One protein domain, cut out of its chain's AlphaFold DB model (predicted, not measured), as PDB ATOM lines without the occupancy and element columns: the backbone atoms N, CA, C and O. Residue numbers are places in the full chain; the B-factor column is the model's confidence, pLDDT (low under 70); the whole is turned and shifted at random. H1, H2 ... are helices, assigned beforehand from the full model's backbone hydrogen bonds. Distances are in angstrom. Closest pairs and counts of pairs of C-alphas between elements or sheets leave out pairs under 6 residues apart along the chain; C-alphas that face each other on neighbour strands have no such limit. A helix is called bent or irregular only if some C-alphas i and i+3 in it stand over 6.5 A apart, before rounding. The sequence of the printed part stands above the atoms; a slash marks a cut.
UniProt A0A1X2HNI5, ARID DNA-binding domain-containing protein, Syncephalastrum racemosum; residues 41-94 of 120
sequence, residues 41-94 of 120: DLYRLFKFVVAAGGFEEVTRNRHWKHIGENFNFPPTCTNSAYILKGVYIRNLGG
ATOM      1  N   ASP A  41      -0.979  84.961 163.863       76.44
ATOM      2  CA  ASP A  41      -1.310  84.367 165.154       76.44
ATOM      3  C   ASP A  41      -2.488  83.390 165.000       76.44
ATOM      4  O   ASP A  41      -3.640  83.781 164.769       76.44
ATOM      5  N   LEU A  42      -2.182  82.096 165.113       74.94
ATOM      6  CA  LEU A  42      -3.161  81.009 165.052       74.94
ATOM      7  C   LEU A  42      -4.183  81.047 166.191       74.94
ATOM      8  O   LEU A  42      -5.327  80.648 165.983       74.94
ATOM      9  N   TYR A  43      -3.792  81.495 167.383       76.50
ATOM     10  CA  TYR A  43      -4.665  81.525 168.552       76.50
ATOM     11  C   TYR A  43      -5.707  82.631 168.422       76.50
ATOM     12  O   TYR A  43      -6.902  82.374 168.569       76.50
ATOM     13  N   ARG A  44      -5.294  83.844 168.033       75.94
ATOM     14  CA  ARG A  44      -6.227  84.921 167.676       75.94
ATOM     15  C   ARG A  44      -7.138  84.493 166.538       75.94
ATOM     16  O   ARG A  44      -8.345  84.701 166.633       75.94
ATOM     17  N   LEU A  45      -6.594  83.859 165.495       76.50
ATOM     18  CA  LEU A  45      -7.399  83.357 164.384       76.50
ATOM     19  C   LEU A  45      -8.468  82.385 164.885       76.50
ATOM     20  O   LEU A  45      -9.639  82.521 164.540       76.50
ATOM     21  N   PHE A  46      -8.065  81.423 165.712       76.62
ATOM     22  CA  PHE A  46      -8.970  80.455 166.308       76.62
ATOM     23  C   PHE A  46     -10.061  81.149 167.128       76.62
ATOM     24  O   PHE A  46     -11.236  80.862 166.915       76.62
ATOM     25  N   LYS A  47      -9.713  82.124 167.978       77.69
ATOM     26  CA  LYS A  47     -10.692  82.907 168.748       77.69
ATOM     27  C   LYS A  47     -11.688  83.640 167.851       77.69
ATOM     28  O   LYS A  47     -12.882  83.570 168.121       77.69
ATOM     29  N   PHE A  48     -11.234  84.288 166.777       78.56
ATOM     30  CA  PHE A  48     -12.132  84.950 165.824       78.56
ATOM     31  C   PHE A  48     -13.053  83.961 165.116       78.56
ATOM     32  O   PHE A  48     -14.243  84.223 164.981       78.56
ATOM     33  N   VAL A  49     -12.521  82.814 164.688       76.56
ATOM     34  CA  VAL A  49     -13.319  81.786 164.014       76.56
ATOM     35  C   VAL A  49     -14.352  81.184 164.962       76.56
ATOM     36  O   VAL A  49     -15.501  81.021 164.570       76.56
ATOM     37  N   VAL A  50     -13.979  80.900 166.211       77.44
ATOM     38  CA  VAL A  50     -14.899  80.401 167.243       77.44
ATOM     39  C   VAL A  50     -15.966  81.442 167.580       77.44
ATOM     40  O   VAL A  50     -17.144  81.101 167.619       77.44
ATOM     41  N   ALA A  51     -15.579  82.708 167.755       78.75
ATOM     42  CA  ALA A  51     -16.515  83.802 168.015       78.75
ATOM     43  C   ALA A  51     -17.505  84.013 166.858       78.75
ATOM     44  O   ALA A  51     -18.659  84.356 167.088       78.75
ATOM     45  N   ALA A  52     -17.075  83.765 165.621       73.00
ATOM     46  CA  ALA A  52     -17.895  83.877 164.421       73.00
ATOM     47  C   ALA A  52     -18.714  82.609 164.090       73.00
ATOM     48  O   ALA A  52     -19.203  82.499 162.969       73.00
ATOM     49  N   GLY A  53     -18.839  81.651 165.018       72.38
ATOM     50  CA  GLY A  53     -19.681  80.458 164.836       72.38
ATOM     51  C   GLY A  53     -18.975  79.256 164.201       72.38
ATOM     52  O   GLY A  53     -19.620  78.307 163.763       72.38
ATOM     53  N   GLY A  54     -17.643  79.272 164.157       76.25
ATOM     54  CA  GLY A  54     -16.818  78.186 163.643       76.25
ATOM     55  C   GLY A  54     -16.452  78.323 162.164       76.25
ATOM     56  O   GLY A  54     -16.880  79.220 161.439       76.25
ATOM     57  N   PHE A  55     -15.613  77.399 161.692       69.81
ATOM     58  CA  PHE A  55     -15.055  77.430 160.336       69.81
ATOM     59  C   PHE A  55     -16.109  77.434 159.233       69.81
ATOM     60  O   PHE A  55     -15.940  78.117 158.221       69.81
ATOM     61  N   GLU A  56     -17.168  76.642 159.402       71.94
ATOM     62  CA  GLU A  56     -18.227  76.521 158.402       71.94
ATOM     63  C   GLU A  56     -18.980  77.837 158.252       71.94
ATOM     64  O   GLU A  56     -19.190  78.282 157.127       71.94
ATOM     65  N   GLU A  57     -19.290  78.511 159.359       77.69
ATOM     66  CA  GLU A  57     -19.984  79.797 159.349       77.69
ATOM     67  C   GLU A  57     -19.108  80.916 158.779       77.69
ATOM     68  O   GLU A  57     -19.535  81.635 157.874       77.69
ATOM     69  N   VAL A  58     -17.839  80.992 159.194       77.31
ATOM     70  CA  VAL A  58     -16.872  81.954 158.641       77.31
ATOM     71  C   VAL A  58     -16.657  81.739 157.142       77.31
ATOM     72  O   VAL A  58     -16.561  82.700 156.375       77.31
ATOM     73  N   THR A  59     -16.602  80.481 156.698       74.94
ATOM     74  CA  THR A  59     -16.459  80.138 155.277       74.94
ATOM     75  C   THR A  59     -17.719  80.470 154.490       74.94
ATOM     76  O   THR A  59     -17.609  81.059 153.414       74.94
ATOM     77  N   ARG A  60     -18.896  80.137 155.025       76.69
ATOM     78  CA  ARG A  60     -20.200  80.406 154.409       76.69
ATOM     79  C   ARG A  60     -20.445  81.906 154.255       76.69
ATOM     80  O   ARG A  60     -20.836  82.346 153.179       76.69
ATOM     81  N   ASN A  61     -20.111  82.692 155.277       78.06
ATOM     82  CA  ASN A  61     -20.311  84.143 155.299       78.06
ATOM     83  C   ASN A  61     -19.143  84.929 154.675       78.06
ATOM     84  O   ASN A  61     -19.132  86.156 154.723       78.06
ATOM     85  N   ARG A  62     -18.128  84.253 154.110       78.06
ATOM     86  CA  ARG A  62     -16.893  84.871 153.581       78.06
ATOM     87  C   ARG A  62     -16.185  85.801 154.588       78.06
ATOM     88  O   ARG A  62     -15.409  86.673 154.194       78.06
ATOM     89  N   HIS A  63     -16.366  85.560 155.887       76.75
ATOM     90  CA  HIS A  63     -15.782  86.363 156.965       76.75
ATOM     91  C   HIS A  63     -14.260  86.234 157.068       76.75
ATOM     92  O   HIS A  63     -13.633  87.061 157.717       76.75
ATOM     93  N   TRP A  64     -13.635  85.272 156.381       77.56
ATOM     94  CA  TRP A  64     -12.173  85.158 156.301       77.56
ATOM     95  C   TRP A  64     -11.485  86.453 155.872       77.56
ATOM     96  O   TRP A  64     -10.405  86.757 156.373       77.56
ATOM     97  N   LYS A  65     -12.112  87.215 154.964       75.25
ATOM     98  CA  LYS A  65     -11.584  88.513 154.536       75.25
ATOM     99  C   LYS A  65     -11.602  89.504 155.700       75.25
ATOM    100  O   LYS A  65     -10.567  90.068 156.013       75.25
ATOM    101  N   HIS A  66     -12.736  89.614 156.392       77.25
ATOM    102  CA  HIS A  66     -12.916  90.502 157.543       77.25
ATOM    103  C   HIS A  66     -11.996  90.144 158.722       77.25
ATOM    104  O   HIS A  66     -11.380  91.018 159.321       77.25
ATOM    105  N   ILE A  67     -11.831  88.848 159.011       76.69
ATOM    106  CA  ILE A  67     -10.879  88.373 160.021       76.69
ATOM    107  C   ILE A  67      -9.461  88.793 159.628       76.69
ATOM    108  O   ILE A  67      -8.752  89.349 160.457       76.69
ATOM    109  N   GLY A  68      -9.059  88.586 158.369       72.88
ATOM    110  CA  GLY A  68      -7.760  89.032 157.861       72.88
ATOM    111  C   GLY A  68      -7.555  90.551 157.948       72.88
ATOM    112  O   GLY A  68      -6.465  90.998 158.300       72.88
ATOM    113  N   GLU A  69      -8.593  91.351 157.709       71.88
ATOM    114  CA  GLU A  69      -8.517  92.810 157.875       71.88
ATOM    115  C   GLU A  69      -8.271  93.198 159.337       71.88
ATOM    116  O   GLU A  69      -7.465  94.084 159.615       71.88
ATOM    117  N   ASN A  70      -8.857  92.463 160.287       70.25
ATOM    118  CA  ASN A  70      -8.644  92.694 161.717       70.25
ATOM    119  C   ASN A  70      -7.201  92.393 162.176       70.25
ATOM    120  O   ASN A  70      -6.731  92.904 163.191       70.25
ATOM    121  N   PHE A  71      -6.464  91.596 161.400       69.81
ATOM    122  CA  PHE A  71      -5.029  91.371 161.582       69.81
ATOM    123  C   PHE A  71      -4.151  92.479 160.972       69.81
ATOM    124  O   PHE A  71      -2.919  92.419 161.073       69.81
ATOM    125  N   ASN A  72      -4.753  93.514 160.368       65.69
ATOM    126  CA  ASN A  72      -4.045  94.581 159.659       65.69
ATOM    127  C   ASN A  72      -3.053  94.003 158.632       65.69
ATOM    128  O   ASN A  72      -1.882  94.411 158.573       65.69
ATOM    129  N   PHE A  73      -3.476  92.982 157.879       65.25
ATOM    130  CA  PHE A  73      -2.710  92.537 156.720       65.25
ATOM    131  C   PHE A  73      -2.780  93.615 155.634       65.25
ATOM    132  O   PHE A  73      -3.817  94.262 155.484       65.25
ATOM    133  N   PRO A  74      -1.698  93.832 154.869       59.06
ATOM    134  CA  PRO A  74      -1.743  94.785 153.775       59.06
ATOM    135  C   PRO A  74      -2.829  94.370 152.760       59.06
ATOM    136  O   PRO A  74      -2.973  93.173 152.482       59.06
ATOM    137  N   PRO A  75      -3.567  95.326 152.165       54.81
ATOM    138  CA  PRO A  75      -4.664  95.056 151.224       54.81
ATOM    139  C   PRO A  75      -4.214  94.321 149.948       54.81
ATOM    140  O   PRO A  75      -5.038  93.802 149.202       54.81
ATOM    141  N   THR A  76      -2.901  94.217 149.720       52.28
ATOM    142  CA  THR A  76      -2.270  93.399 148.675       52.28
ATOM    143  C   THR A  76      -2.369  91.891 148.935       52.28
ATOM    144  O   THR A  76      -2.134  91.087 148.036       52.28
ATOM    145  N   CYS A  77      -2.741  91.471 150.147       54.34
ATOM    146  CA  CYS A  77      -2.909  90.068 150.513       54.34
ATOM    147  C   CYS A  77      -4.298  89.533 150.129       54.34
ATOM    148  O   CYS A  77      -5.042  89.047 150.981       54.34
ATOM    149  N   THR A  78      -4.642  89.549 148.840       59.50
ATOM    150  CA  THR A  78      -5.901  88.987 148.305       59.50
ATOM    151  C   THR A  78      -6.070  87.493 148.640       59.50
ATOM    152  O   THR A  78      -7.187  86.999 148.789       59.50
ATOM    153  N   ASN A  79      -4.955  86.780 148.854       63.56
ATOM    154  CA  ASN A  79      -4.909  85.354 149.199       63.56
ATOM    155  C   ASN A  79      -4.824  85.069 150.711       63.56
ATOM    156  O   ASN A  79      -4.750  83.903 151.099       63.56
ATOM    157  N   SER A  80      -4.870  86.089 151.575       66.69
ATOM    158  CA  SER A  80      -4.833  85.914 153.040       66.69
ATOM    159  C   SER A  80      -5.950  84.998 153.537       66.69
ATOM    160  O   SER A  80      -5.689  84.021 154.234       66.69
ATOM    161  N   ALA A  81      -7.181  85.230 153.079       68.56
ATOM    162  CA  ALA A  81      -8.330  84.376 153.362       68.56
ATOM    163  C   ALA A  81      -8.118  82.917 152.916       68.56
ATOM    164  O   ALA A  81      -8.528  81.989 153.612       68.56
ATOM    165  N   TYR A  82      -7.460  82.701 151.773       70.12
ATOM    166  CA  TYR A  82      -7.197  81.363 151.243       70.12
ATOM    167  C   TYR A  82      -6.145  80.620 152.070       70.12
ATOM    168  O   TYR A  82      -6.332  79.448 152.390       70.12
ATOM    169  N   ILE A  83      -5.073  81.308 152.473       72.12
ATOM    170  CA  ILE A  83      -4.027  80.743 153.333       72.12
ATOM    171  C   ILE A  83      -4.589  80.455 154.726       72.12
ATOM    172  O   ILE A  83      -4.403  79.351 155.227       72.12
ATOM    173  N   LEU A  84      -5.337  81.391 155.317       72.81
ATOM    174  CA  LEU A  84      -6.031  81.208 156.595       72.81
ATOM    175  C   LEU A  84      -6.931  79.970 156.575       72.81
ATOM    176  O   LEU A  84      -6.834  79.100 157.442       72.81
ATOM    177  N   LYS A  85      -7.760  79.865 155.535       72.88
ATOM    178  CA  LYS A  85      -8.625  78.712 155.305       72.88
ATOM    179  C   LYS A  85      -7.804  77.432 155.141       72.88
ATOM    180  O   LYS A  85      -8.139  76.419 155.743       72.88
ATOM    181  N   GLY A  86      -6.720  77.473 154.370       69.19
ATOM    182  CA  GLY A  86      -5.826  76.341 154.141       69.19
ATOM    183  C   GLY A  86      -5.155  75.841 155.418       69.19
ATOM    184  O   GLY A  86      -5.194  74.645 155.687       69.19
ATOM    185  N   VAL A  87      -4.602  76.741 156.233       69.44
ATOM    186  CA  VAL A  87      -3.982  76.428 157.530       69.44
ATOM    187  C   VAL A  87      -5.019  75.855 158.492       69.44
ATOM    188  O   VAL A  87      -4.780  74.820 159.110       69.44
ATOM    189  N   TYR A  88      -6.208  76.457 158.563       71.06
ATOM    190  CA  TYR A  88      -7.282  75.945 159.408       71.06
ATOM    191  C   TYR A  88      -7.739  74.549 158.963       71.06
ATOM    192  O   TYR A  88      -7.871  73.650 159.789       71.06
ATOM    193  N   ILE A  89      -7.942  74.320 157.661       68.62
ATOM    194  CA  ILE A  89      -8.295  72.997 157.119       68.62
ATOM    195  C   ILE A  89      -7.174  71.985 157.384       68.62
ATOM    196  O   ILE A  89      -7.456  70.849 157.759       68.62
ATOM    197  N   ARG A  90      -5.910  72.374 157.206       63.91
ATOM    198  CA  ARG A  90      -4.742  71.515 157.447       63.91
ATOM    199  C   ARG A  90      -4.686  71.077 158.912       63.91
ATOM    200  O   ARG A  90      -4.530  69.884 159.164       63.91
ATOM    201  N   ASN A  91      -4.893  72.012 159.841       59.47
ATOM    202  CA  ASN A  91      -4.807  71.747 161.274       59.47
ATOM    203  C   ASN A  91      -6.047  71.052 161.845       59.47
ATOM    204  O   ASN A  91      -5.936  70.078 162.584       59.47
ATOM    205  N   LEU A  92      -7.244  71.528 161.500       58.75
ATOM    206  CA  LEU A  92      -8.499  71.093 162.124       58.75
ATOM    207  C   LEU A  92      -9.318  70.149 161.236       58.75
ATOM    208  O   LEU A  92     -10.077  69.327 161.750       58.75
ATOM    209  N   GLY A  93      -9.122  70.167 159.917       49.78
ATOM    210  CA  GLY A  93      -9.773  69.234 158.987       49.78
ATOM    211  C   GLY A  93      -9.335  67.779 159.182       49.78
ATOM    212  O   GLY A  93     -10.066  66.852 158.834       49.78
ATOM    213  N   GLY A  94      -8.184  67.553 159.826       46.25
ATOM    214  CA  GLY A  94      -7.733  66.223 160.227       46.25
ATOM    215  C   GLY A  94      -8.592  65.570 161.314       46.25
ATOM    216  O   GLY A  94      -8.706  64.344 161.312       46.25
TER     217      GLY A  94
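AT A GLANCE: This is residues 41 to 94 of the 120 residues of the protein "ARID DNA-binding domain-containing protein" of Syncephalastrum racemosum (UniProt A0A1X2HNI5). Three short helices, H1, H2 and H3, make a triangle at steep or nearly right angles to one another, and a longer fourth helix, H4, crosses one side of this group, touching H3 near its own beginning. The loop of residues 71 to 79 swings out between H3 and H4; Pro 75 in this loop and Gly 94 at the end of H4 mark the two ends of the longest dimension. The printed part has 54 residues, with four named helices in the order H1, H2, H3, H4 and no named strand; the class is all helix. The whole is compact, with a radius of gyration of the C-alphas of 10.2 A and spans of 29 by 20 by 20 A.

HOW THE PARTS SIT: H1, residues 42 to 51, and H2, residues 55 to 60, are close but not clearly touching; their closest C-alphas, those of Val 49 and Phe 55, are 6.0 A apart. They run the same way at a steep tilt of 62 degrees. H3, residues 64 to 70, is close to H1 but not clearly touching, with the C-alphas of Phe 48 and Ile 67 closest at 6.9 A; they run opposite ways at a steep tilt of 67 degrees, only just short of about perpendicular. H2 and H3 are also close but not clearly touching, with the C-alphas of Val 58 and Trp 64 closest at 6.1 A, and are about perpendicular at 74 degrees. H4, residues 80 to 94, touches H3 with residues 80 to 85 alone. The closest C-alphas are those of Trp 64 and Ala 81, 4.9 A apart, and the two helices run opposite ways at a steep tilt of 65 degrees. H4 and H2 are close but not clearly touching, with the C-alphas of Thr 59 and Lys 85 closest at 8.0 A; they run opposite ways at a steep tilt of 44 degrees. H4 and H1 are near each other, with 7 pairs of C-alphas within 10 A. In H1, H2 and H3 every O i to N i+4 pair is within hydrogen-bond range; in H4 it is 10 of 11.

IN THESE COORDINATES: H1 runs from Leu 42, C-alpha at (-3.161, 81.009, 165.052), to Ala 51, over 14.0 A. H2 runs from Phe 55 to Arg 60, 8.4 A, and H3 from Trp 64, C-alpha at (-12.173, 85.158, 156.301), to Asn 70, 9.9 A. H4 runs from Ser 80 to Gly 94, C-alpha at (-7.733, 66.223, 160.227), over 21.2 A. It is neither bent nor irregular, but only just: C-alphas 91 and 94 are 6.3 A apart.

THE WHOLE: The C-alphas of Pro 75 and Gly 94, the two farthest apart, are 30.4 A from each other. The printed part has no cut. The links from H1 to H2 and from H2 to H3 are tight, and that from H3 to H4 is short, with 9 residues. The mean pLDDT of the printed part is 70.3; it is under 70 at residue 55, residues 71 to 81, residues 86 to 87 and residues 89 to 94.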